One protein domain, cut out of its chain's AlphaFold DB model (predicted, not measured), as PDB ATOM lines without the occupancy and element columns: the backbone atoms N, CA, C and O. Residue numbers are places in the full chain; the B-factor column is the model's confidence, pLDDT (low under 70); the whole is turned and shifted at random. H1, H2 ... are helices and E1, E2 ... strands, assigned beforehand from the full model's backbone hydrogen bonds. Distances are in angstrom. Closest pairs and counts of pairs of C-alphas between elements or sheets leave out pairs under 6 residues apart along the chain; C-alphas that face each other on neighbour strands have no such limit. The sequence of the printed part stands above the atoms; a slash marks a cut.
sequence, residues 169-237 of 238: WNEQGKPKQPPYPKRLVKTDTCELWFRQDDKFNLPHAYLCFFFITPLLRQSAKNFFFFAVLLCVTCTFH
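AT A GLANCE: This is residues 169 to 237 of the 238 residues of the protein "nardilysin-like isoform X2" of Drosophila obscura (UniProt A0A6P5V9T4). The model is a long, open chain with a small two-stranded hairpin, E1 and E2, between two far ends: the one-turn helix H1 lies at one end, and a corner of the short helix H2 and the longer helix H3 lies at the other. After the hairpin the chain folds back in a long stretch with no named element, residues 195 to 214, which leads to H2, and residues 228 to 237, of which 228 to 235 belong to H3, stick out free. The printed part has 69 residues with three named helices and two named strands in the order H1, E1, E2, H2, H3; the sheet, in the order E1, E2, is antiparallel. The class is mixed, helices and strands, with under half of the residues in named elements. The whole is extended, with a radius of gyration of the C-alphas of 17.9 A, and flat, with spans of 52 by 31 by 16 A.

HOW THE PARTS SIT: H1, residues 169 to 172, touches no helix and is apart from E2, residues 191 to 194. E1, residues 182 to 186, and E2 form a hairpin of antiparallel neighbours, with 155 degrees between their directions. The C-alphas of Arg 183 and Trp 193 face each other at 4.3 A. N 184 and O 192 are within hydrogen-bond range at 2.8 A, as are N 194 and O 182 at 2.9 A. H2, residues 215 to 218, and H3, residues 220 to 235, touch only at the corner by their link; their closest C-alphas are those of Leu 216 and Phe 223, 4.7 A apart. H3 touches H2 with residues 222 to 226 alone. H3 is apart from E1 and from E2. In H3 every O i to N i+4 pair is within hydrogen-bond range, while H1 and H2 are too short for such a pair.

IN THESE COORDINATES: H1 begins at C-alpha 169, at (-6.780, -0.446, -4.930), and measures 5.2 A from first to last C-alpha. E1 measures 11.0 A, from C-alpha 182 at (-22.848, 1.622, -15.190), and E2 measures 10.1 A. H2 measures 5.3 A. H3 measures 22.3 A and ends at C-alpha 235, at (-22.841, 31.326, -1.540).

THE WHOLE: The two C-alphas farthest apart are those of Glu 171 and Lys 221, at 52.5 A. The printed part has no cut. The link from E2 to H2 is long, with 20 residues. The mean pLDDT of the printed part is 86.7, and residues 232 to 237 are under 70.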
ATOM      1  N   TRP A 169      -7.647   0.336  -4.038       86.06
ATOM      2  CA  TRP A 169      -6.780  -0.446  -4.930       86.06
ATOM      3  C   TRP A 169      -5.664  -1.176  -4.180       86.06
ATOM      4  O   TRP A 169      -5.300  -2.278  -4.582       86.06
ATOM      5  N   ASN A 170      -5.114  -0.578  -3.117       81.00
ATOM      6  CA  ASN A 170      -3.975  -1.148  -2.393       81.00
ATOM      7  C   ASN A 170      -4.361  -2.436  -1.652       81.00
ATOM      8  O   ASN A 170      -3.521  -3.311  -1.470       81.00
ATOM      9  N   GLU A 171      -5.626  -2.562  -1.249       83.38
ATOM     10  CA  GLU A 171      -6.132  -3.733  -0.528       83.38
ATOM     11  C   GLU A 171      -6.817  -4.743  -1.451       83.38
ATOM     12  O   GLU A 171      -6.683  -5.948  -1.266       83.38
ATOM     13  N   GLN A 172      -7.565  -4.258  -2.443       85.75
ATOM     14  CA  GLN A 172      -8.460  -5.081  -3.266       85.75
ATOM     15  C   GLN A 172      -7.909  -5.331  -4.678       85.75
ATOM     16  O   GLN A 172      -8.495  -6.083  -5.457       85.75
ATOM     17  N   GLY A 173      -6.779  -4.709  -5.016       85.56
ATOM     18  CA  GLY A 173      -6.236  -4.675  -6.366       85.56
ATOM     19  C   GLY A 173      -6.952  -3.664  -7.266       85.56
ATOM     20  O   GLY A 173      -8.032  -3.151  -6.969       85.56
ATOM     21  N   LYS A 174      -6.329  -3.368  -8.409       88.12
ATOM     22  CA  LYS A 174      -6.892  -2.463  -9.414       88.12
ATOM     23  C   LYS A 174      -8.210  -3.037  -9.974       88.12
ATOM     24  O   LYS A 174      -8.188  -4.143 -10.526       88.12
ATOM     25  N   PRO A 175      -9.337  -2.303  -9.911       86.19
ATOM     26  CA  PRO A 175     -10.615  -2.798 -10.401       86.19
ATOM     27  C   PRO A 175     -10.595  -2.939 -11.930       86.19
ATOM     28  O   PRO A 175     -10.104  -2.069 -12.649       86.19
ATOM     29  N   LYS A 176     -11.158  -4.039 -12.443       87.50
ATOM     30  CA  LYS A 176     -11.401  -4.243 -13.880       87.50
ATOM     31  C   LYS A 176     -12.831  -3.812 -14.197       87.50
ATOM     32  O   LYS A 176     -13.777  -4.504 -13.832       87.50
ATOM     33  N   GLN A 177     -12.989  -2.656 -14.835       85.44
ATOM     34  CA  GLN A 177     -14.286  -2.014 -15.079       85.44
ATOM     35  C   GLN A 177     -14.397  -1.584 -16.554       85.44
ATOM     36  O   GLN A 177     -13.377  -1.357 -17.208       85.44
ATOM     37  N   PRO A 178     -15.615  -1.459 -17.108       89.06
ATOM     38  CA  PRO A 178     -15.802  -0.926 -18.455       89.06
ATOM     39  C   PRO A 178     -15.353   0.548 -18.566       89.06
ATOM     40  O   PRO A 178     -15.252   1.269 -17.563       89.06
ATOM     41  N   PRO A 179     -15.108   1.050 -19.792       89.75
ATOM     42  CA  PRO A 179     -14.689   2.438 -20.002       89.75
ATOM     43  C   PRO A 179     -15.764   3.476 -19.641       89.75
ATOM     44  O   PRO A 179     -15.431   4.647 -19.477       89.75
ATOM     45  N   TYR A 180     -17.025   3.063 -19.470       92.69
ATOM     46  CA  TYR A 180     -18.167   3.945 -19.211       92.69
ATOM     47  C   TYR A 180     -18.853   3.630 -17.874       92.69
ATOM     48  O   TYR A 180     -18.774   2.488 -17.409       92.69
ATOM     49  N   PRO A 181     -19.543   4.606 -17.251       94.25
ATOM     50  CA  PRO A 181     -20.334   4.365 -16.050       94.25
ATOM     51  C   PRO A 181     -21.454   3.350 -16.263       94.25
ATOM     52  O   PRO A 181     -22.103   3.320 -17.309       94.25
ATOM     53  N   LYS A 182     -21.716   2.544 -15.234       94.44
ATOM     54  CA  LYS A 182     -22.848   1.622 -15.190       94.44
ATOM     55  C   LYS A 182     -24.018   2.301 -14.487       94.44
ATOM     56  O   LYS A 182     -23.851   2.871 -13.409       94.44
ATOM     57  N   ARG A 183     -25.219   2.198 -15.059       95.75
ATOM     58  CA  ARG A 183     -26.448   2.597 -14.365       95.75
ATOM     59  C   ARG A 183     -26.756   1.589 -13.261       95.75
ATOM     60  O   ARG A 183     -26.916   0.402 -13.545       95.75
ATOM     61  N   LEU A 184     -26.816   2.062 -12.022       96.06
ATOM     62  CA  LEU A 184     -27.114   1.255 -10.838       96.06
ATOM     63  C   LEU A 184     -28.581   1.354 -10.429       96.06
ATOM     64  O   LEU A 184     -29.176   0.355 -10.043       96.06
ATOM     65  N   VAL A 185     -29.159   2.549 -10.539       96.81
ATOM     66  CA  VAL A 185     -30.559   2.810 -10.192       96.81
ATOM     67  C   VAL A 185     -31.239   3.462 -11.381       96.81
ATOM     68  O   VAL A 185     -30.666   4.343 -12.025       96.81
ATOM     69  N   LYS A 186     -32.463   3.020 -11.661       96.06
ATOM     70  CA  LYS A 186     -33.383   3.674 -12.582       96.06
ATOM     71  C   LYS A 186     -34.785   3.602 -11.995       96.06
ATOM     72  O   LYS A 186     -35.322   2.508 -11.839       96.06
ATOM     73  N   THR A 187     -35.351   4.757 -11.693       96.19
ATOM     74  CA  THR A 187     -36.766   4.932 -11.360       96.19
ATOM     75  C   THR A 187     -37.387   5.910 -12.354       96.19
ATOM     76  O   THR A 187     -36.695   6.444 -13.223       96.19
ATOM     77  N   ASP A 188     -38.680   6.184 -12.214       94.69
ATOM     78  CA  ASP A 188     -39.364   7.184 -13.043       94.69
ATOM     79  C   ASP A 188     -38.875   8.621 -12.780       94.69
ATOM     80  O   ASP A 188     -39.123   9.521 -13.579       94.69
ATOM     81  N   THR A 189     -38.171   8.852 -11.666       92.56
ATOM     82  CA  THR A 189     -37.761  10.187 -11.203       92.56
ATOM     83  C   THR A 189     -36.254  10.358 -11.028       92.56
ATOM     84  O   THR A 189     -35.799  11.482 -10.822       92.56
ATOM     85  N   CYS A 190     -35.463   9.283 -11.091       94.94
ATOM     86  CA  CYS A 190     -34.033   9.328 -10.803       94.94
ATOM     87  C   CYS A 190     -33.251   8.260 -11.575       94.94
ATOM     88  O   CYS A 190     -33.683   7.112 -11.712       94.94
ATOM     89  N   GLU A 191     -32.046   8.625 -12.011       96.62
ATOM     90  CA  GLU A 191     -31.048   7.682 -12.499       96.62
ATOM     91  C   GLU A 191     -29.725   7.877 -11.752       96.62
ATOM     92  O   GLU A 191     -29.211   8.991 -11.667       96.62
ATOM     93  N   LEU A 192     -29.147   6.779 -11.252       96.25
ATOM     94  CA  LEU A 192     -27.814   6.773 -10.648       96.25
ATOM     95  C   LEU A 192     -26.844   6.034 -11.557       96.25
ATOM     96  O   LEU A 192     -27.028   4.849 -11.850       96.25
ATOM     97  N   TRP A 193     -25.775   6.723 -11.932       96.19
ATOM     98  CA  TRP A 193     -24.681   6.182 -12.722       96.19
ATOM     99  C   TRP A 193     -23.410   6.183 -11.882       96.19
ATOM    100  O   TRP A 193     -23.077   7.186 -11.258       96.19
ATOM    101  N   PHE A 194     -22.706   5.055 -11.861       94.88
ATOM    102  CA  PHE A 194     -21.498   4.887 -11.063       94.88
ATOM    103  C   PHE A 194     -20.383   4.252 -11.882       94.88
ATOM    104  O   PHE A 194     -20.603   3.349 -12.695       94.88
ATOM    105  N   ARG A 195     -19.164   4.716 -11.622       91.75
ATOM    106  CA  ARG A 195     -17.934   4.111 -12.110       91.75
ATOM    107  C   ARG A 195     -16.847   4.306 -11.068       91.75
ATOM    108  O   ARG A 195     -16.548   5.441 -10.714       91.75
ATOM    109  N   GLN A 196     -16.236   3.216 -10.624       91.06
ATOM    110  CA  GLN A 196     -15.042   3.297  -9.791       91.06
ATOM    111  C   GLN A 196     -13.836   3.716 -10.642       91.06
ATOM    112  O   GLN A 196     -13.729   3.313 -11.804       91.06
ATOM    113  N   ASP A 197     -12.936   4.523 -10.079       89.00
ATOM    114  CA  ASP A 197     -11.685   4.869 -10.750       89.00
ATOM    115  C   ASP A 197     -10.784   3.634 -10.909       89.00
ATOM    116  O   ASP A 197     -10.574   2.857  -9.979       89.00
ATOM    117  N   ASP A 198     -10.252   3.480 -12.118       90.06
ATOM    118  CA  ASP A 198      -9.316   2.452 -12.574       90.06
ATOM    119  C   ASP A 198      -8.115   3.089 -13.316       90.06
ATOM    120  O   ASP A 198      -7.360   2.396 -14.002       90.06
ATOM    121  N   LYS A 199      -7.922   4.413 -13.229       87.62
ATOM    122  CA  LYS A 199      -6.858   5.125 -13.954       87.62
ATOM    123  C   LYS A 199      -5.939   5.932 -13.055       87.62
ATOM    124  O   LYS A 199      -4.730   5.854 -13.254       87.62
ATOM    125  N   PHE A 200      -6.486   6.705 -12.125       85.19
ATOM    126  CA  PHE A 200      -5.730   7.759 -11.450       85.19
ATOM    127  C   PHE A 200      -5.234   7.354 -10.059       85.19
ATOM    128  O   PHE A 200      -4.200   7.856  -9.635       85.19
ATOM    129  N   ASN A 201      -5.921   6.423  -9.389       84.69
ATOM    130  CA  ASN A 201      -5.621   5.953  -8.037       84.69
ATOM    131  C   ASN A 201      -5.448   7.112  -7.042       84.69
ATOM    132  O   ASN A 201      -4.472   7.156  -6.294       84.69
ATOM    133  N   LEU A 202      -6.400   8.048  -7.055       84.88
ATOM    134  CA  LEU A 202      -6.422   9.215  -6.169       84.88
ATOM    135  C   LEU A 202      -7.558   9.112  -5.154       84.88
ATOM    136  O   LEU A 202      -8.611   8.571  -5.502       84.88
ATOM    137  N   PRO A 203      -7.402   9.690  -3.950       85.62
ATOM    138  CA  PRO A 203      -8.430   9.718  -2.907       85.62
ATOM    139  C   PRO A 203      -9.551  10.728  -3.229       85.62
ATOM    140  O   PRO A 203     -10.053  11.434  -2.363       85.62
ATOM    141  N   HIS A 204      -9.949  10.814  -4.499       84.94
ATOM    142  CA  HIS A 204     -10.948  11.745  -5.006       84.94
ATOM    143  C   HIS A 204     -12.142  10.993  -5.589       84.94
ATOM    144  O   HIS A 204     -11.996   9.986  -6.284       84.94
ATOM    145  N   ALA A 205     -13.335  11.547  -5.378       88.88
ATOM    146  CA  ALA A 205     -14.561  11.110  -6.026       88.88
ATOM    147  C   ALA A 205     -15.245  12.303  -6.699       88.88
ATOM    148  O   ALA A 205     -15.282  13.405  -6.155       88.88
ATOM    149  N   TYR A 206     -15.820  12.069  -7.877       90.62
ATOM    150  CA  TYR A 206     -16.625  13.063  -8.580       90.62
ATOM    151  C   TYR A 206     -18.099  12.706  -8.430       90.62
ATOM    152  O   TYR A 206     -18.550  11.673  -8.923       90.62
ATOM    153  N   LEU A 207     -18.845  13.574  -7.746       92.38
ATOM    154  CA  LEU A 207     -20.291  13.462  -7.582       92.38
ATOM    155  C   LEU A 207     -20.961  14.524  -8.454       92.38
ATOM    156  O   LEU A 207     -20.762  15.720  -8.250       92.38
ATOM    157  N   CYS A 208     -21.746  14.093  -9.440       93.00
ATOM    158  CA  CYS A 208     -22.459  14.989 -10.346       93.00
ATOM    159  C   CYS A 208     -23.966  14.770 -10.219       93.00
ATOM    160  O   CYS A 208     -24.464  13.687 -10.519       93.00
ATOM    161  N   PHE A 209     -24.688  15.817  -9.820       91.25
ATOM    162  CA  PHE A 209     -26.144  15.801  -9.694       91.25
ATOM    163  C   PHE A 209     -26.767  16.649 -10.802       91.25
ATOM    164  O   PHE A 209     -26.474  17.838 -10.922       91.25
ATOM    165  N   PHE A 210     -27.640  16.041 -11.604       90.62
ATOM    166  CA  PHE A 210     -28.390  16.725 -12.654       90.62
ATOM    167  C   PHE A 210     -29.874  16.746 -12.301       90.62
ATOM    168  O   PHE A 210     -30.553  15.724 -12.365       90.62
ATOM    169  N   PHE A 211     -30.380  17.927 -11.952       88.81
ATOM    170  CA  PHE A 211     -31.800  18.144 -11.689       88.81
ATOM    171  C   PHE A 211     -32.492  18.629 -12.964       88.81
ATOM    172  O   PHE A 211     -32.163  19.689 -13.500       88.81
ATOM    173  N   ILE A 212     -33.454  17.851 -13.461       89.12
ATOM    174  CA  ILE A 212     -34.185  18.150 -14.695       89.12
ATOM    175  C   ILE A 212     -35.580  18.652 -14.325       89.12
ATOM    176  O   ILE A 212     -36.357  17.937 -13.701       89.12
ATOM    177  N   THR A 213     -35.917  19.878 -14.727       89.69
ATOM    178  CA  THR A 213     -37.266  20.431 -14.548       89.69
ATOM    179  C   THR A 213     -37.682  21.288 -15.747       89.69
ATOM    180  O   THR A 213     -36.886  22.108 -16.220       89.69
ATOM    181  N   PRO A 214     -38.921  21.142 -16.263       91.75
ATOM    182  CA  PRO A 214     -39.405  21.948 -17.382       91.75
ATOM    183  C   PRO A 214     -39.595  23.423 -17.002       91.75
ATOM    184  O   PRO A 214     -39.590  24.284 -17.882       91.75
ATOM    185  N   LEU A 215     -39.718  23.731 -15.704       92.06
ATOM    186  CA  LEU A 215     -40.020  25.071 -15.191       92.06
ATOM    187  C   LEU A 215     -39.015  26.131 -15.655       92.06
ATOM    188  O   LEU A 215     -39.418  27.260 -15.938       92.06
ATOM    189  N   LEU A 216     -37.735  25.768 -15.799       90.50
ATOM    190  CA  LEU A 216     -36.670  26.686 -16.227       90.50
ATOM    191  C   LEU A 216     -36.874  27.221 -17.643       90.50
ATOM    192  O   LEU A 216     -36.437  28.324 -17.948       90.50
ATOM    193  N   ARG A 217     -37.529  26.444 -18.512       90.00
ATOM    194  CA  ARG A 217     -37.736  26.797 -19.924       90.00
ATOM    195  C   ARG A 217     -39.081  27.470 -20.184       90.00
ATOM    196  O   ARG A 217     -39.312  27.935 -21.291       90.00
ATOM    197  N   GLN A 218     -39.962  27.529 -19.187       95.06
ATOM    198  CA  GLN A 218     -41.304  28.096 -19.351       95.06
ATOM    199  C   GLN A 218     -41.302  29.627 -19.419       95.06
ATOM    200  O   GLN A 218     -42.182  30.209 -20.044       95.06
ATOM    201  N   SER A 219     -40.342  30.299 -18.777       95.69
ATOM    202  CA  SER A 219     -40.198  31.755 -18.873       95.69
ATOM    203  C   SER A 219     -38.816  32.229 -18.428       95.69
ATOM    204  O   SER A 219     -38.167  31.599 -17.589       95.69
ATOM    205  N   ALA A 220     -38.406  33.405 -18.913       94.38
ATOM    206  CA  ALA A 220     -37.207  34.092 -18.428       94.38
ATOM    207  C   ALA A 220     -37.268  34.368 -16.912       94.38
ATOM    208  O   ALA A 220     -36.254  34.295 -16.221       94.38
ATOM    209  N   LYS A 221     -38.473  34.619 -16.381       95.00
ATOM    210  CA  LYS A 221     -38.724  34.825 -14.950       95.00
ATOM    211  C   LYS A 221     -38.335  33.592 -14.124       95.00
ATOM    212  O   LYS A 221     -37.612  33.729 -13.142       95.00
ATOM    213  N   ASN A 222     -38.764  32.398 -14.533       93.94
ATOM    214  CA  ASN A 222     -38.446  31.155 -13.820       93.94
ATOM    215  C   ASN A 222     -36.949  30.843 -13.853       93.94
ATOM    216  O   ASN A 222     -36.379  30.467 -12.830       93.94
ATOM    217  N   PHE A 223     -36.312  31.032 -15.012       91.88
ATOM    218  CA  PHE A 223     -34.866  30.881 -15.139       91.88
ATOM    219  C   PHE A 223     -34.121  31.818 -14.177       91.88
ATOM    220  O   PHE A 223     -33.243  31.372 -13.440       91.88
ATOM    221  N   PHE A 224     -34.517  33.094 -14.129       92.19
ATOM    222  CA  PHE A 224     -33.912  34.083 -13.238       92.19
ATOM    223  C   PHE A 224     -34.064  33.711 -11.758       92.19
ATOM    224  O   PHE A 224     -33.075  33.707 -11.031       92.19
ATOM    225  N   PHE A 225     -35.267  33.340 -11.302       91.69
ATOM    226  CA  PHE A 225     -35.471  32.940  -9.903       91.69
ATOM    227  C   PHE A 225     -34.670  31.704  -9.517       91.69
ATOM    228  O   PHE A 225     -34.127  31.656  -8.418       91.69
ATOM    229  N   PHE A 226     -34.564  30.722 -10.412       89.19
ATOM    230  CA  PHE A 226     -33.750  29.543 -10.156       89.19
ATOM    231  C   PHE A 226     -32.258  29.882 -10.066       89.19
ATOM    232  O   PHE A 226     -31.580  29.399  -9.164       89.19
ATOM    233  N   ALA A 227     -31.753  30.753 -10.945       86.81
ATOM    234  CA  ALA A 227     -30.372  31.222 -10.875       86.81
ATOM    235  C   ALA A 227     -30.091  31.966  -9.558       86.81
ATOM    236  O   ALA A 227     -29.090  31.692  -8.903       86.81
ATOM    237  N   VAL A 228     -31.000  32.851  -9.127       87.44
ATOM    238  CA  VAL A 228     -30.882  33.546  -7.835       87.44
ATOM    239  C   VAL A 228     -30.932  32.563  -6.670       87.44
ATOM    240  O   VAL A 228     -30.116  32.682  -5.761       87.44
ATOM    241  N   LEU A 229     -31.841  31.582  -6.699       87.44
ATOM    242  CA  LEU A 229     -31.933  30.550  -5.668       87.44
ATOM    243  C   LEU A 229     -30.604  29.804  -5.530       87.44
ATOM    244  O   LEU A 229     -30.089  29.729  -4.423       87.44
ATOM    245  N   LEU A 230     -30.031  29.332  -6.644       83.75
ATOM    246  CA  LEU A 230     -28.733  28.655  -6.650       83.75
ATOM    247  C   LEU A 230     -27.605  29.556  -6.144       83.75
ATOM    248  O   LEU A 230     -26.778  29.114  -5.355       83.75
ATOM    249  N   CYS A 231     -27.565  30.824  -6.563       72.50
ATOM    250  CA  CYS A 231     -26.568  31.763  -6.061       72.50
ATOM    251  C   CYS A 231     -26.705  31.957  -4.548       72.50
ATOM    252  O   CYS A 231     -25.711  31.867  -3.839       72.50
ATOM    253  N   VAL A 232     -27.909  32.178  -4.022       67.75
ATOM    254  CA  VAL A 232     -28.106  32.375  -2.580       67.75
ATOM    255  C   VAL A 232     -27.754  31.097  -1.814       67.75
ATOM    256  O   VAL A 232     -26.975  31.158  -0.871       67.75
ATOM    257  N   THR A 233     -28.232  29.924  -2.229       61.81
ATOM    258  CA  THR A 233     -27.987  28.679  -1.484       61.81
ATOM    259  C   THR A 233     -26.537  28.203  -1.561       61.81
ATOM    260  O   THR A 233     -26.038  27.656  -0.583       61.81
ATOM    261  N   CYS A 234     -25.829  28.432  -2.673       52.50
ATOM    262  CA  CYS A 234     -24.428  28.020  -2.817       52.50
ATOM    263  C   CYS A 234     -23.414  29.029  -2.252       52.50
ATOM    264  O   CYS A 234     -22.280  28.640  -1.990       52.50
ATOM    265  N   THR A 235     -23.782  30.302  -2.052       42.50
ATOM    266  CA  THR A 235     -22.841  31.326  -1.540       42.50
ATOM    267  C   THR A 235     -22.787  31.378  -0.004       42.50
ATOM    268  O   THR A 235     -21.838  31.922   0.544       42.50
ATOM    269  N   PHE A 236     -23.759  30.791   0.707       33.16
ATOM    270  CA  PHE A 236     -23.817  30.801   2.182       33.16
ATOM    271  C   PHE A 236     -23.218  29.560   2.871       33.16
ATOM    272  O   PHE A 236     -23.340  29.420   4.088       33.16
ATOM    273  N   HIS A 237     -22.567  28.662   2.133       35.38
ATOM    274  CA  HIS A 237     -21.858  27.509   2.697       35.38
ATOM    275  C   HIS A 237     -20.433  27.437   2.157       35.38
ATOM    276  O   HIS A 237     -20.185  26.630   1.271       35.38
TER     277      HIS A 237